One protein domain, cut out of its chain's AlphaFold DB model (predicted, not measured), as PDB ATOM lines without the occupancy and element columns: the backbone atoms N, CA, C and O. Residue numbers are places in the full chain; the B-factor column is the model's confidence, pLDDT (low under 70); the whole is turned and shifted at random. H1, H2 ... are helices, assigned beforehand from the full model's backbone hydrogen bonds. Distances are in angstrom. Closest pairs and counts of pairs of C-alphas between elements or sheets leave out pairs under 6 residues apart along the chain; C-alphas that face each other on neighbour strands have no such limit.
ATOM      1  N   TYR A  34      49.861  21.833 -23.155       95.94
ATOM      2  CA  TYR A  34      49.079  21.703 -24.384       95.94
ATOM      3  C   TYR A  34      47.567  21.712 -24.125       95.94
ATOM      4  O   TYR A  34      46.795  22.368 -24.828       95.94
ATOM      5  N   ALA A  35      47.110  20.995 -23.094       95.81
ATOM      6  CA  ALA A  35      45.699  20.998 -22.725       95.81
ATOM      7  C   ALA A  35      45.227  22.391 -22.277       95.81
ATOM      8  O   ALA A  35      44.104  22.774 -22.607       95.81
ATOM      9  N   ALA A  36      46.056  23.146 -21.552       95.69
ATOM     10  CA  ALA A  36      45.748  24.520 -21.167       95.69
ATOM     11  C   ALA A  36      45.652  25.428 -22.400       95.69
ATOM     12  O   ALA A  36      44.614  26.059 -22.594       95.69
ATOM     13  N   MET A  37      46.660  25.405 -23.276       94.62
ATOM     14  CA  MET A  37      46.682  26.144 -24.543       94.62
ATOM     15  C   MET A  37      45.426  25.878 -25.380       94.62
ATOM     16  O   MET A  37      44.724  26.815 -25.749       94.62
ATOM     17  N   LYS A  38      45.056  24.606 -25.583       94.25
ATOM     18  CA  LYS A  38      43.836  24.229 -26.311       94.25
ATOM     19  C   LYS A  38      42.568  24.852 -25.724       94.25
ATOM     20  O   LYS A  38      41.708  25.314 -26.472       94.25
ATOM     21  N   ASN A  39      42.420  24.846 -24.400       94.38
ATOM     22  CA  ASN A  39      41.234  25.417 -23.752       94.38
ATOM     23  C   ASN A  39      41.218  26.948 -23.837       94.38
ATOM     24  O   ASN A  39      40.158  27.524 -24.084       94.38
ATOM     25  N   THR A  40      42.372  27.595 -23.667       94.62
ATOM     26  CA  THR A  40      42.516  29.047 -23.823       94.62
ATOM     27  C   THR A  40      42.161  29.469 -25.244       94.62
ATOM     28  O   THR A  40      41.268  30.290 -25.437       94.62
ATOM     29  N   PHE A  41      42.766  28.830 -26.246       93.00
ATOM     30  CA  PHE A  41      42.515  29.139 -27.651       93.00
ATOM     31  C   PHE A  41      41.062  28.888 -28.049       93.00
ATOM     32  O   PHE A  41      40.468  29.719 -28.729       93.00
ATOM     33  N   ALA A  42      40.442  27.803 -27.577       90.81
ATOM     34  CA  ALA A  42      39.022  27.561 -27.828       90.81
ATOM     35  C   ALA A  42      38.129  28.685 -27.269       90.81
ATOM     36  O   ALA A  42      37.176  29.106 -27.930       90.81
ATOM     37  N   ALA A  43      38.433  29.192 -26.070       93.06
ATOM     38  CA  ALA A  43      37.685  30.292 -25.464       93.06
ATOM     39  C   ALA A  43      37.881  31.618 -26.218       93.06
ATOM     40  O   ALA A  43      36.913  32.357 -26.408       93.06
ATOM     41  N   GLU A  44      39.104  31.901 -26.664       91.69
ATOM     42  CA  GLU A  44      39.436  33.091 -27.456       91.69
ATOM     43  C   GLU A  44      38.737  33.071 -28.816       91.69
ATOM     44  O   GLU A  44      38.024  34.017 -29.145       91.69
ATOM     45  N   VAL A  45      38.819  31.955 -29.549       89.62
ATOM     46  CA  VAL A  45      38.132  31.782 -30.839       89.62
ATOM     47  C   VAL A  45      36.618  31.938 -30.683       89.62
ATOM     48  O   VAL A  45      35.983  32.621 -31.484       89.62
ATOM     49  N   ALA A  46      36.021  31.378 -29.626       90.69
ATOM     50  CA  ALA A  46      34.603  31.588 -29.337       90.69
ATOM     51  C   ALA A  46      34.277  33.054 -28.976       90.69
ATOM     52  O   ALA A  46      33.176  33.533 -29.254       90.69
ATOM     53  N   GLY A  47      35.208  33.775 -28.347       92.31
ATOM     54  CA  GLY A  47      35.123  35.218 -28.119       92.31
ATOM     55  C   GLY A  47      35.047  35.987 -29.432       92.31
ATOM     56  O   GLY A  47      34.043  36.654 -29.683       92.31
ATOM     57  N   PHE A  48      36.039  35.788 -30.294       90.44
ATOM     58  CA  PHE A  48      36.131  36.391 -31.621       90.44
ATOM     59  C   PHE A  48      34.893  36.113 -32.481       90.44
ATOM     60  O   PHE A  48      34.313  37.025 -33.067       90.44
ATOM     61  N   TRP A  49      34.408  34.868 -32.478       90.94
ATOM     62  CA  TRP A  49      33.205  34.487 -33.221       90.94
ATOM     63  C   TRP A  49      31.952  35.246 -32.765       90.94
ATOM     64  O   TRP A  49      31.090  35.575 -33.574       90.94
ATOM     65  N   ARG A  50      31.837  35.545 -31.463       92.44
ATOM     66  CA  ARG A  50      30.726  36.350 -30.927       92.44
ATOM     67  C   ARG A  50      30.864  37.826 -31.275       92.44
ATOM     68  O   ARG A  50      29.847  38.473 -31.513       92.44
ATOM     69  N   GLU A  51      32.085  38.350 -31.289       92.81
ATOM     70  CA  GLU A  51      32.366  39.758 -31.598       92.81
ATOM     71  C   GLU A  51      32.044  40.117 -33.054       92.81
ATOM     72  O   GLU A  51      31.561  41.218 -33.306       92.81
ATOM     73  N   LEU A  52      32.197  39.169 -33.988       92.12
ATOM     74  CA  LEU A  52      31.771  39.318 -35.388       92.12
ATOM     75  C   LEU A  52      30.263  39.592 -35.546       92.12
ATOM     76  O   LEU A  52      29.833  40.232 -36.508       92.12
ATOM     77  N   GLY A  53      29.444  39.120 -34.605       93.19
ATOM     78  CA  GLY A  53      27.992  39.242 -34.682       93.19
ATOM     79  C   GLY A  53      27.356  38.363 -35.774       93.19
ATOM     80  O   GLY A  53      28.008  37.508 -36.368       93.19
ATOM     81  N   PRO A  54      26.043  38.518 -36.029       94.25
ATOM     82  CA  PRO A  54      25.288  37.592 -36.879       94.25
ATOM     83  C   PRO A  54      25.522  37.772 -38.384       94.25
ATOM     84  O   PRO A  54      25.288  36.835 -39.139       94.25
ATOM     85  N   HIS A  55      25.952  38.958 -38.819       95.75
ATOM     86  CA  HIS A  55      26.161  39.309 -40.229       95.75
ATOM     87  C   HIS A  55      27.443  40.143 -40.374       95.75
ATOM     88  O   HIS A  55      27.356  41.344 -40.660       95.75
ATOM     89  N   PRO A  56      28.621  39.559 -40.092       95.38
ATOM     90  CA  PRO A  56      29.881  40.277 -40.210       95.38
ATOM     91  C   PRO A  56      30.137  40.696 -41.656       95.38
ATOM     92  O   PRO A  56      29.604  40.111 -42.605       95.38
ATOM     93  N   LYS A  57      30.990  41.705 -41.829       95.88
ATOM     94  CA  LYS A  57      31.581  41.976 -43.139       95.88
ATOM     95  C   LYS A  57      32.541  40.860 -43.506       95.88
ATOM     96  O   LYS A  57      33.229  40.321 -42.640       95.88
ATOM     97  N   ARG A  58      32.609  40.541 -44.799       93.44
ATOM     98  CA  ARG A  58      33.542  39.533 -45.306       93.44
ATOM     99  C   ARG A  58      34.985  39.863 -44.922       93.44
ATOM    100  O   ARG A  58      35.684  38.976 -44.458       93.44
ATOM    101  N   ASP A  59      35.390  41.124 -45.042       92.12
ATOM    102  CA  ASP A  59      36.754  41.553 -44.709       92.12
ATOM    103  C   ASP A  59      37.076  41.356 -43.215       92.12
ATOM    104  O   ASP A  59      38.176  40.921 -42.880       92.12
ATOM    105  N   ASP A  60      36.112  41.606 -42.318       91.94
ATOM    106  CA  ASP A  60      36.283  41.386 -40.873       91.94
ATOM    107  C   ASP A  60      36.415  39.888 -40.555       91.94
ATOM    108  O   ASP A  60      37.253  39.486 -39.745       91.94
ATOM    109  N   LEU A  61      35.612  39.050 -41.222       91.38
ATOM    110  CA  LEU A  61      35.692  37.596 -41.101       91.38
ATOM    111  C   LEU A  61      37.029  37.063 -41.630       91.38
ATOM    112  O   LEU A  61      37.676  36.271 -40.951       91.38
ATOM    113  N   GLU A  62      37.444  37.480 -42.829       88.75
ATOM    114  CA  GLU A  62      38.708  37.053 -43.435       88.75
ATOM    115  C   GLU A  62      39.902  37.473 -42.584       88.75
ATOM    116  O   GLU A  62      40.796  36.659 -42.354       88.75
ATOM    117  N   PHE A  63      39.898  38.705 -42.065       87.00
ATOM    118  CA  PHE A  63      40.944  39.181 -41.169       87.00
ATOM    119  C   PHE A  63      41.043  38.316 -39.912       87.00
ATOM    120  O   PHE A  63      42.135  37.882 -39.560       87.00
ATOM    121  N   LEU A  64      39.916  38.023 -39.264       85.19
ATOM    122  CA  LEU A  64      39.874  37.217 -38.046       85.19
ATOM    123  C   LEU A  64      40.294  35.765 -38.295       85.19
ATOM    124  O   LEU A  64      41.085  35.215 -37.533       85.19
ATOM    125  N   LEU A  65      39.800  35.148 -39.373       85.19
ATOM    126  CA  LEU A  65      40.180  33.784 -39.741       85.19
ATOM    127  C   LEU A  65      41.671  33.701 -40.063       85.19
ATOM    128  O   LEU A  65      42.347  32.815 -39.550       85.19
ATOM    129  N   PHE A  66      42.200  34.642 -40.844       80.38
ATOM    130  CA  PHE A  66      43.621  34.679 -41.164       80.38
ATOM    131  C   PHE A  66      44.471  34.944 -39.917       80.38
ATOM    132  O   PHE A  66      45.341  34.141 -39.598       80.38
ATOM    133  N   ALA A  67      44.221  36.034 -39.193       73.56
ATOM    134  CA  ALA A  67      45.077  36.475 -38.094       73.56
ATOM    135  C   ALA A  67      45.053  35.514 -36.902       73.56
ATOM    136  O   ALA A  67      46.091  35.246 -36.306       73.56
ATOM    137  N   GLU A  68      43.882  34.981 -36.558       70.94
ATOM    138  CA  GLU A  68      43.717  34.297 -35.279       70.94
ATOM    139  C   GLU A  68      43.658  32.771 -35.422       70.94
ATOM    140  O   GLU A  68      43.889  32.070 -34.429       70.94
ATOM    141  N   ILE A  69      43.340  32.249 -36.620       70.12
ATOM    142  CA  ILE A  69      42.916  30.849 -36.784       70.12
ATOM    143  C   ILE A  69      43.642  30.071 -37.899       70.12
ATOM    144  O   ILE A  69      43.855  28.882 -37.697       70.12
ATOM    145  N   ASP A  70      44.053  30.680 -39.016       67.88
ATOM    146  CA  ASP A  70      44.613  29.953 -40.179       67.88
ATOM    147  C   ASP A  70      45.949  30.491 -40.736       67.88
ATOM    148  O   ASP A  70      46.536  29.891 -41.636       67.88
ATOM    149  N   ALA A  71      46.496  31.597 -40.225       74.25
ATOM    150  CA  ALA A  71      47.845  32.010 -40.614       74.25
ATOM    151  C   ALA A  71      48.844  30.856 -40.417       74.25
ATOM    152  O   ALA A  71      49.065  30.390 -39.296       74.25
ATOM    153  N   GLN A  72      49.475  30.446 -41.524       62.59
ATOM    154  CA  GLN A  72      50.370  29.283 -41.636       62.59
ATOM    155  C   GLN A  72      51.633  29.348 -40.768       62.59
ATOM    156  O   GLN A  72      52.457  28.443 -40.823       62.59
ATOM    157  N   ASN A  73      51.863  30.444 -40.052       63.47
ATOM    158  CA  ASN A  73      53.053  30.619 -39.234       63.47
ATOM    159  C   ASN A  73      52.777  31.066 -37.798       63.47
ATOM    160  O   ASN A  73      53.684  30.917 -36.988       63.47
ATOM    161  N   HIS A  74      51.600  31.623 -37.484       69.88
ATOM    162  CA  HIS A  74      51.333  32.250 -36.177       69.88
ATOM    163  C   HIS A  74      49.847  32.232 -35.775       69.88
ATOM    164  O   HIS A  74      49.387  33.142 -35.085       69.88
ATOM    165  N   SER A  75      49.063  31.262 -36.252       84.88
ATOM    166  CA  SER A  75      47.665  31.129 -35.830       84.88
ATOM    167  C   SER A  75      47.496  30.072 -34.752       84.88
ATOM    168  O   SER A  75      48.261  29.118 -34.674       84.88
ATOM    169  N   ARG A  76      46.420  30.177 -33.970       90.19
ATOM    170  CA  ARG A  76      46.150  29.241 -32.868       90.19
ATOM    171  C   ARG A  76      46.014  27.793 -33.314       90.19
ATOM    172  O   ARG A  76      46.364  26.893 -32.559       90.19
ATOM    173  N   VAL A  77      45.441  27.546 -34.493       90.19
ATOM    174  CA  VAL A  77      45.292  26.173 -35.000       90.19
ATOM    175  C   VAL A  77      46.636  25.639 -35.475       90.19
ATOM    176  O   VAL A  77      46.928  24.478 -35.200       90.19
ATOM    177  N   GLU A  78      47.458  26.473 -36.113       90.25
ATOM    178  CA  GLU A  78      48.828  26.105 -36.483       90.25
ATOM    179  C   GLU A  78      49.677  25.820 -35.239       90.25
ATOM    180  O   GLU A  78      50.246  24.739 -35.136       90.25
ATOM    181  N   ASP A  79      49.643  26.699 -34.232       92.44
ATOM    182  CA  ASP A  79      50.339  26.505 -32.954       92.44
ATOM    183  C   ASP A  79      49.921  25.175 -32.293       92.44
ATOM    184  O   ASP A  79      50.755  24.406 -31.816       92.44
ATOM    185  N   LEU A  80      48.624  24.831 -32.317       94.25
ATOM    186  CA  LEU A  80      48.136  23.542 -31.808       94.25
ATOM    187  C   LEU A  80      48.613  22.341 -32.635       94.25
ATOM    188  O   LEU A  80      48.753  21.251 -32.072       94.25
ATOM    189  N   MET A  81      48.803  22.503 -33.944       94.31
ATOM    190  CA  MET A  81      49.314  21.467 -34.845       94.31
ATOM    191  C   MET A  81      50.824  21.259 -34.695       94.31
ATOM    192  O   MET A  81      51.279  20.110 -34.694       94.31
ATOM    193  N   ASP A  82      51.584  22.332 -34.516       94.00
ATOM    194  CA  ASP A  82      53.020  22.280 -34.263       94.00
ATOM    195  C   ASP A  82      53.300  21.639 -32.903       94.00
ATOM    196  O   ASP A  82      54.019  20.637 -32.814       94.00
ATOM    197  N   GLU A  83      52.633  22.118 -31.852       95.31
ATOM    198  CA  GLU A  83      52.851  21.635 -30.489       95.31
ATOM    199  C   GLU A  83      52.438  20.170 -30.316       95.31
ATOM    200  O   GLU A  83      53.156  19.380 -29.696       95.31
ATOM    201  N   ILE A  84      51.322  19.740 -30.920       96.94
ATOM    202  CA  ILE A  84      50.927  18.325 -30.859       96.94
ATOM    203  C   ILE A  84      51.903  17.423 -31.626       96.94
ATOM    204  O   ILE A  84      52.162  16.290 -31.203       96.94
ATOM    205  N   SER A  85      52.467  17.914 -32.734       96.00
ATOM    206  CA  SER A  85      53.443  17.183 -33.547       96.00
ATOM    207  C   SER A  85      54.781  17.048 -32.827       96.00
ATOM    208  O   SER A  85      55.382  15.969 -32.830       96.00
ATOM    209  N   GLU A  86      55.231  18.103 -32.147       95.56
ATOM    210  CA  GLU A  86      56.436  18.049 -31.328       95.56
ATOM    211  C   GLU A  86      56.242  17.115 -30.123       95.56
ATOM    212  O   GLU A  86      57.051  16.206 -29.888       95.56
ATOM    213  N   LEU A  87      55.127  17.267 -29.403       96.12
ATOM    214  CA  LEU A  87      54.793  16.462 -28.231       96.12
ATOM    215  C   LEU A  87      54.672  14.970 -28.568       96.12
ATOM    216  O   LEU A  87      55.105  14.120 -27.786       96.12
ATOM    217  N   ARG A  88      54.173  14.632 -29.762       97.56
ATOM    218  CA  ARG A  88      54.167  13.260 -30.288       97.56
ATOM    219  C   ARG A  88      55.569  12.656 -30.342       97.56
ATOM    220  O   ARG A  88      55.768  11.518 -29.906       97.56
ATOM    221  N   GLU A  89      56.545  13.379 -30.892       96.81
ATOM    222  CA  GLU A  89      57.924  12.886 -30.996       96.81
ATOM    223  C   GLU A  89      58.613  12.820 -29.633       96.81
ATOM    224  O   GLU A  89      59.368  11.878 -29.371       96.81
ATOM    225  N   GLN A  90      58.334  13.767 -28.739       94.81
ATOM    226  CA  GLN A  90      58.830  13.720 -27.365       94.81
ATOM    227  C   GLN A  90      58.254  12.515 -26.602       94.81
ATOM    228  O   GLN A  90      59.011  11.764 -25.985       94.81
ATOM    229  N   TYR A  91      56.948  12.252 -26.730       96.00
ATOM    230  CA  TYR A  91      56.298  11.064 -26.175       96.00
ATOM    231  C   TYR A  91      56.914   9.776 -26.727       96.00
ATOM    232  O   TYR A  91      57.196   8.847 -25.972       96.00
ATOM    233  N   ARG A  92      57.176   9.717 -28.041       96.56
ATOM    234  CA  ARG A  92      57.837   8.566 -28.674       96.56
ATOM    235  C   ARG A  92      59.209   8.289 -28.062       96.56
ATOM    236  O   ARG A  92      59.527   7.129 -27.803       96.56
ATOM    237  N   LYS A  93      60.014   9.334 -27.853       94.56
ATOM    238  CA  LYS A  93      61.344   9.223 -27.238       94.56
ATOM    239  C   LYS A  93      61.238   8.730 -25.796       94.56
ATOM    240  O   LYS A  93      61.847   7.713 -25.488       94.56
ATOM    241  N   ALA A  94      60.410   9.372 -24.968       93.38
ATOM    242  CA  ALA A  94      60.211   8.978 -23.571       93.38
ATOM    243  C   ALA A  94      59.711   7.527 -23.442       93.38
ATOM    244  O   ALA A  94      60.221   6.759 -22.633       93.38
ATOM    245  N   TRP A  95      58.783   7.103 -24.308       94.56
ATOM    246  CA  TRP A  95      58.311   5.719 -24.328       94.56
ATOM    247  C   TRP A  95      59.445   4.723 -24.568       94.56
ATOM    248  O   TRP A  95      59.517   3.706 -23.891       94.56
ATOM    249  N   LEU A  96      60.318   4.983 -25.545       93.81
ATOM    250  CA  LEU A  96      61.409   4.069 -25.902       93.81
ATOM    251  C   LEU A  96      62.542   4.042 -24.865       93.81
ATOM    252  O   LEU A  96      63.348   3.114 -24.890       93.81
ATOM    253  N   GLU A  97      62.605   5.030 -23.969       90.50
ATOM    254  CA  GLU A  97      63.522   5.022 -22.824       90.50
ATOM    255  C   GLU A  97      63.036   4.096 -21.695       90.50
ATOM    256  O   GLU A  97      63.861   3.523 -20.986       90.50
ATOM    257  N   GLU A  98      61.721   3.903 -21.550       87.38
ATOM    258  CA  GLU A  98      61.121   3.129 -20.448       87.38
ATOM    259  C   GLU A  98      60.539   1.771 -20.858       87.38
ATOM    260  O   GLU A  98      60.513   0.824 -20.069       87.38
ATOM    261  N   TYR A  99      60.046   1.658 -22.089       89.00
ATOM    262  CA  TYR A  99      59.229   0.543 -22.550       89.00
ATOM    263  C   TYR A  99      59.730  -0.019 -23.879       89.00
ATOM    264  O   TYR A  99      60.438   0.610 -24.664       89.00
ATOM    265  N   THR A 100      59.289  -1.240 -24.183       92.75
ATOM    266  CA  THR A 100      59.494  -1.830 -25.513       92.75
ATOM    267  C   THR A 100      58.612  -1.141 -26.567       92.75
ATOM    268  O   THR A 100      57.574  -0.574 -26.222       92.75
ATOM    269  N   PRO A 101      58.918  -1.267 -27.872       95.19
ATOM    270  CA  PRO A 101      58.075  -0.722 -28.944       95.19
ATOM    271  C   PRO A 101      56.649  -1.299 -29.021       95.19
ATOM    272  O   PRO A 101      55.827  -0.823 -29.807       95.19
ATOM    273  N   TYR A 102      56.336  -2.339 -28.243       94.88
ATOM    274  CA  TYR A 102      55.005  -2.929 -28.196       94.88
ATOM    275  C   TYR A 102      53.947  -1.865 -27.855       94.88
ATOM    276  O   TYR A 102      54.060  -1.173 -26.852       94.88
ATOM    277  N   ARG A 103      52.904  -1.742 -28.691       95.25
ATOM    278  CA  ARG A 103      51.803  -0.751 -28.604       95.25
ATOM    279  C   ARG A 103      52.167   0.721 -28.810       95.25
ATOM    280  O   ARG A 103      51.243   1.534 -28.840       95.25
ATOM    281  N   LEU A 104      53.434   1.062 -29.042       96.62
ATOM    282  CA  LEU A 104      53.848   2.446 -29.288       96.62
ATOM    283  C   LEU A 104      53.062   3.077 -30.447       96.62
ATOM    284  O   LEU A 104      52.517   4.159 -30.293       96.62
ATOM    285  N   GLY A 105      52.903   2.373 -31.573       96.44
ATOM    286  CA  GLY A 105      52.123   2.883 -32.710       96.44
ATOM    287  C   GLY A 105      50.664   3.201 -32.357       96.44
ATOM    288  O   GLY A 105      50.143   4.240 -32.744       96.44
ATOM    289  N   THR A 106      50.013   2.355 -31.554       96.31
ATOM    290  CA  THR A 106      48.642   2.605 -31.080       96.31
ATOM    291  C   THR A 106      48.573   3.795 -30.127       96.31
ATOM    292  O   THR A 106      47.604   4.548 -30.163       96.31
ATOM    293  N   ALA A 107      49.579   3.967 -29.266       95.19
ATOM    294  CA  ALA A 107      49.666   5.135 -28.399       95.19
ATOM    295  C   ALA A 107      49.859   6.415 -29.225       95.19
ATOM    296  O   ALA A 107      49.165   7.402 -28.979       95.19
ATOM    297  N   LEU A 108      50.725   6.364 -30.247       97.19
ATOM    298  CA  LEU A 108      51.007   7.509 -31.108       97.19
ATOM    299  C   LEU A 108      49.818   7.940 -31.968       97.19
ATOM    300  O   LEU A 108      49.645   9.133 -32.196       97.19
ATOM    301  N   GLY A 109      48.947   7.000 -32.342       97.12
ATOM    302  CA  GLY A 109      47.745   7.296 -33.123       97.12
ATOM    303  C   GLY A 109      46.792   8.305 -32.469       97.12
ATOM    304  O   GLY A 109      45.994   8.921 -33.168       97.12
ATOM    305  N   LYS A 110      46.873   8.521 -31.148       94.06
ATOM    306  CA  LYS A 110      46.097   9.569 -30.463       94.06
ATOM    307  C   LYS A 110      46.601  10.975 -30.795       94.06
ATOM    308  O   LYS A 110      45.786  11.867 -30.993       94.06
ATOM    309  N   TRP A 111      47.920  11.151 -30.883       95.81
ATOM    310  CA  TRP A 111      48.533  12.410 -31.312       95.81
ATOM    311  C   TRP A 111      48.217  12.685 -32.781       95.81
ATOM    312  O   TRP A 111      47.812  13.789 -33.128       95.81
ATOM    313  N   ASP A 112      48.315  11.647 -33.621       96.62
ATOM    314  CA  ASP A 112      47.974  11.740 -35.044       96.62
ATOM    315  C   ASP A 112      46.503  12.146 -35.237       96.62
ATOM    316  O   ASP A 112      46.195  12.996 -36.069       96.62
ATOM    317  N   ALA A 113      45.584  11.580 -34.449       96.38
ATOM    318  CA  ALA A 113      44.167  11.934 -34.505       96.38
ATOM    319  C   ALA A 113      43.900  13.394 -34.102       96.38
ATOM    320  O   ALA A 113      43.082  14.054 -34.741       96.38
ATOM    321  N   GLU A 114      44.591  13.900 -33.079       96.06
ATOM    322  CA  GLU A 114      44.472  15.293 -32.633       96.06
ATOM    323  C   GLU A 114      45.011  16.263 -33.704       96.06
ATOM    324  O   GLU A 114      44.312  17.199 -34.079       96.06
ATOM    325  N   PHE A 115      46.179  15.991 -34.297       96.19
ATOM    326  CA  PHE A 115      46.692  16.771 -35.434       96.19
ATOM    327  C   PHE A 115      45.698  16.796 -36.605       96.19
ATOM    328  O   PHE A 115      45.364  17.849 -37.144       96.19
ATOM    329  N   GLN A 116      45.159  15.629 -36.972       96.44
ATOM    330  CA  GLN A 116      44.172  15.521 -38.048       96.44
ATOM    331  C   GLN A 116      42.864  16.256 -37.732       96.44
ATOM    332  O   GLN A 116      42.186  16.707 -38.655       96.44
ATOM    333  N   HIS A 117      42.485  16.373 -36.458       94.75
ATOM    334  CA  HIS A 117      41.340  17.182 -36.052       94.75
ATOM    335  C   HIS A 117      41.577  18.661 -36.377       94.75
ATOM    336  O   HIS A 117      40.752  19.268 -37.062       94.75
ATOM    337  N   TRP A 118      42.718  19.213 -35.963       93.38
ATOM    338  CA  TRP A 118      43.073  20.611 -36.217       93.38
ATOM    339  C   TRP A 118      43.223  20.916 -37.703       93.38
ATOM    340  O   TRP A 118      42.603  21.858 -38.191       93.38
ATOM    341  N   TRP A 119      43.900  20.048 -38.452       92.75
ATOM    342  CA  TRP A 119      44.024  20.201 -39.901       92.75
ATOM    343  C   TRP A 119      42.652  20.204 -40.596       92.75
ATOM    344  O   TRP A 119      42.356  21.046 -41.447       92.75
ATOM    345  N   LYS A 120      41.745  19.297 -40.217       93.81
ATOM    346  CA  LYS A 120      40.386  19.294 -40.783       93.81
ATOM    347  C   LYS A 120      39.611  20.558 -40.422       93.81
ATOM    348  O   LYS A 120      38.861  21.044 -41.266       93.81
ATOM    349  N   LEU A 121      39.754  21.068 -39.199       91.62
ATOM    350  CA  LEU A 121      39.118  22.319 -38.787       91.62
ATOM    351  C   LEU A 121      39.626  23.484 -39.644       91.62
ATOM    352  O   LEU A 121      38.810  24.184 -40.238       91.62
ATOM    353  N   GLN A 122      40.947  23.614 -39.780       90.06
ATOM    354  CA  GLN A 122      41.605  24.607 -40.626       90.06
ATOM    355  C   GLN A 122      41.041  24.586 -42.057       90.06
ATOM    356  O   GLN A 122      40.495  25.573 -42.546       90.06
ATOM    357  N   GLY A 123      41.036  23.415 -42.701       90.12
ATOM    358  CA  GLY A 123      40.508  23.271 -44.060       90.12
ATOM    359  C   GLY A 123      39.023  23.633 -44.196       90.12
ATOM    360  O   GLY A 123      38.607  24.169 -45.225       90.12
ATOM    361  N   ARG A 124      38.204  23.370 -43.169       91.75
ATOM    362  CA  ARG A 124      36.779  23.746 -43.166       91.75
ATOM    363  C   ARG A 124      36.576  25.246 -43.003       91.75
ATOM    364  O   ARG A 124      35.691  25.786 -43.661       91.75
ATOM    365  N   LEU A 125      37.384  25.901 -42.176       89.44
ATOM    366  CA  LEU A 125      37.344  27.350 -42.001       89.44
ATOM    367  C   LEU A 125      37.770  28.077 -43.273       89.44
ATOM    368  O   LEU A 125      37.080  28.999 -43.697       89.44
ATOM    369  N   ASN A 126      38.810  27.593 -43.947       88.50
ATOM    370  CA  ASN A 126      39.289  28.189 -45.197       88.50
ATOM    371  C   ASN A 126      38.253  28.063 -46.304       88.50
ATOM    372  O   ASN A 126      38.001  29.006 -47.053       88.50
ATOM    373  N   LYS A 127      37.601  26.898 -46.375       91.19
ATOM    374  CA  LYS A 127      36.482  26.695 -47.289       91.19
ATOM    375  C   LYS A 127      35.313  27.628 -46.960       91.19
ATOM    376  O   LYS A 127      34.766  28.239 -47.870       91.19
ATOM    377  N   PHE A 128      34.947  27.746 -45.684       91.88
ATOM    378  CA  PHE A 128      33.878  28.638 -45.242       91.88
ATOM    379  C   PHE A 128      34.173  30.103 -45.595       91.88
ATOM    380  O   PHE A 128      33.319  30.757 -46.183       91.88
ATOM    381  N   ALA A 129      35.388  30.589 -45.326       89.81
ATOM    382  CA  ALA A 129      35.822  31.943 -45.672       89.81
ATOM    383  C   ALA A 129      35.676  32.232 -47.171       89.81
ATOM    384  O   ALA A 129      35.156  33.272 -47.563       89.81
ATOM    385  N   ALA A 130      36.101  31.281 -48.008       90.44
ATOM    386  CA  ALA A 130      36.044  31.408 -49.459       90.44
ATOM    387  C   ALA A 130      34.608  31.432 -50.017       90.44
ATOM    388  O   ALA A 130      34.388  31.953 -51.109       90.44
ATOM    389  N   GLU A 131      33.646  30.850 -49.296       94.12
ATOM    390  CA  GLU A 131      32.233  30.770 -49.686       94.12
ATOM    391  C   GLU A 131      31.365  31.870 -49.043       94.12
ATOM    392  O   GLU A 131      30.207  32.019 -49.434       94.12
ATOM    393  N   PHE A 132      31.896  32.637 -48.084       94.69
ATOM    394  CA  PHE A 132      31.154  33.659 -47.344       94.69
ATOM    395  C   PHE A 132      31.061  34.985 -48.110       94.69
ATOM    396  O   PHE A 132      32.056  35.503 -48.623       94.69
ATOM    397  N   HIS A 133      29.869  35.579 -48.131       95.50
ATOM    398  CA  HIS A 133      29.588  36.857 -48.778       95.50
ATOM    399  C   HIS A 133      28.962  37.865 -47.809       95.50
ATOM    400  O   HIS A 133      28.300  37.517 -46.832       95.50
ATOM    401  N   ASP A 134      29.125  39.153 -48.114       95.69
ATOM    402  CA  ASP A 134      28.487  40.235 -47.366       95.69
ATOM    403  C   ASP A 134      26.961  40.041 -47.293       95.69
ATOM    404  O   ASP A 134      26.272  40.009 -48.314       95.69
ATOM    405  N   GLY A 135      26.431  39.975 -46.068       93.31
ATOM    406  CA  GLY A 135      25.007  39.749 -45.798       93.31
ATOM    407  C   GLY A 135      24.648  38.301 -45.456       93.31
ATOM    408  O   GLY A 135      23.539  38.069 -44.965       93.31
ATOM    409  N   ASP A 136      25.570  37.352 -45.633       96.00
ATOM    410  CA  ASP A 136      25.397  35.989 -45.140       96.00
ATOM    411  C   ASP A 136      25.272  35.971 -43.610       96.00
ATOM    412  O   ASP A 136      25.723  36.871 -42.893       96.00
ATOM    413  N   ALA A 137      24.597  34.946 -43.096       95.12
ATOM    414  CA  ALA A 137      24.526  34.707 -41.663       95.12
ATOM    415  C   ALA A 137      25.767  33.933 -41.209       95.12
ATOM    416  O   ALA A 137      26.096  32.895 -41.786       95.12
ATOM    417  N   LEU A 138      26.419  34.401 -40.147       94.62
ATOM    418  CA  LEU A 138      27.503  33.666 -39.507       94.62
ATOM    419  C   LEU A 138      26.918  32.424 -38.808       94.62
ATOM    420  O   LEU A 138      26.086  32.570 -37.903       94.62
ATOM    421  N   PRO A 139      27.300  31.196 -39.205       94.19
ATOM    422  CA  PRO A 139      26.793  30.002 -38.552       94.19
ATOM    423  C   PRO A 139      27.416  29.843 -37.154       94.19
ATOM    424  O   PRO A 139      28.462  30.434 -36.863       94.19
ATOM    425  N   PRO A 140      26.826  29.012 -36.276       92.62
ATOM    426  CA  PRO A 140      27.469  28.631 -35.020       92.62
ATOM    427  C   PRO A 140      28.843  28.001 -35.278       92.62
ATOM    428  O   PRO A 140      28.979  27.183 -36.193       92.62
ATOM    429  N   LEU A 141      29.845  28.333 -34.461       88.81
ATOM    430  CA  LEU A 141      31.218  27.834 -34.610       88.81
ATOM    431  C   LEU A 141      31.278  26.296 -34.604       88.81
ATOM    432  O   LEU A 141      32.026  25.678 -35.363       88.81
ATOM    433  N   GLU A 142      30.434  25.654 -33.798       89.94
ATOM    434  CA  GLU A 142      30.350  24.198 -33.668       89.94
ATOM    435  C   GLU A 142      29.957  23.519 -34.984       89.94
ATOM    436  O   GLU A 142      30.343  22.377 -35.228       89.94
ATOM    437  N   SER A 143      29.241  24.223 -35.869       92.56
ATOM    438  CA  SER A 143      28.880  23.693 -37.189       92.56
ATOM    439  C   SER A 143      30.097  23.474 -38.094       92.56
ATOM    440  O   SER A 143      30.037  22.656 -39.015       92.56
ATOM    441  N   LEU A 144      31.216  24.152 -37.811       89.56
ATOM    442  CA  LEU A 144      32.474  24.064 -38.555       89.56
ATOM    443  C   LEU A 144      33.434  23.019 -37.960       89.56
ATOM    444  O   LEU A 144      34.375  22.593 -38.631       89.56
ATOM    445  N   SER A 145      33.170  22.532 -36.743       87.19
ATOM    446  CA  SER A 145      34.007  21.537 -36.060       87.19
ATOM    447  C   SER A 145      33.931  20.158 -36.723       87.19
ATOM    448  O   SER A 145      32.822  19.672 -36.971       87.19
TER     449      SER A 145
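What this domain is: This is residues 34 to 145 of the 148 residues of an uncharacterized protein of Acidobacteria bacterium (UniProt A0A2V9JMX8). A slim helical bundle: H2 and H3, nearly in line, form one row; H4 runs back along it, and H1 lies beside their junction. The 112 printed residues include five named helices, H1 to H5, and no named strand: all helix. It is a loose rod, radius of gyration of the C-alphas 17.0 A, spanning 58 by 22 by 21 A.

Where its parts are: H1, residues 34 to 51, starts at C-alpha 34 (49.079, 21.703, -24.384) and measures 25.6 A. H2 is residues 58 to 70, 15.5 A; H3, residues 76 to 98, 32.6 A. H4, residues 104 to 131, 41.1 A, has a kink of 27 degrees near residue 111. H5, residues 141 to 144, 5.6 A, ends at C-alpha 144 (32.474, 24.064, -38.555).

How they stand to each other: H1, with residues 34 to 41 alone, touches H3; their closest C-alphas, Phe 41 and Arg 76, are 6.4 A apart. H2 and H3 touch only at the corner. The hairpin H3 and H4 runs opposite ways at a shallow tilt of 7 degrees, its closest C-alphas, Met 81 and Phe 115, 5.4 A apart. H4 and H5 only just touch, with 3 pairs of C-alphas within 8 A. Every O i to N i+4 pair is within hydrogen-bond range in H1 and H3, 8 of 9 in H2, 22 of 24 in H4; H5 is too short.

The domain as a whole: The printed part has no cut; pLDDT is under 70 at residues 70 and 72 to 74.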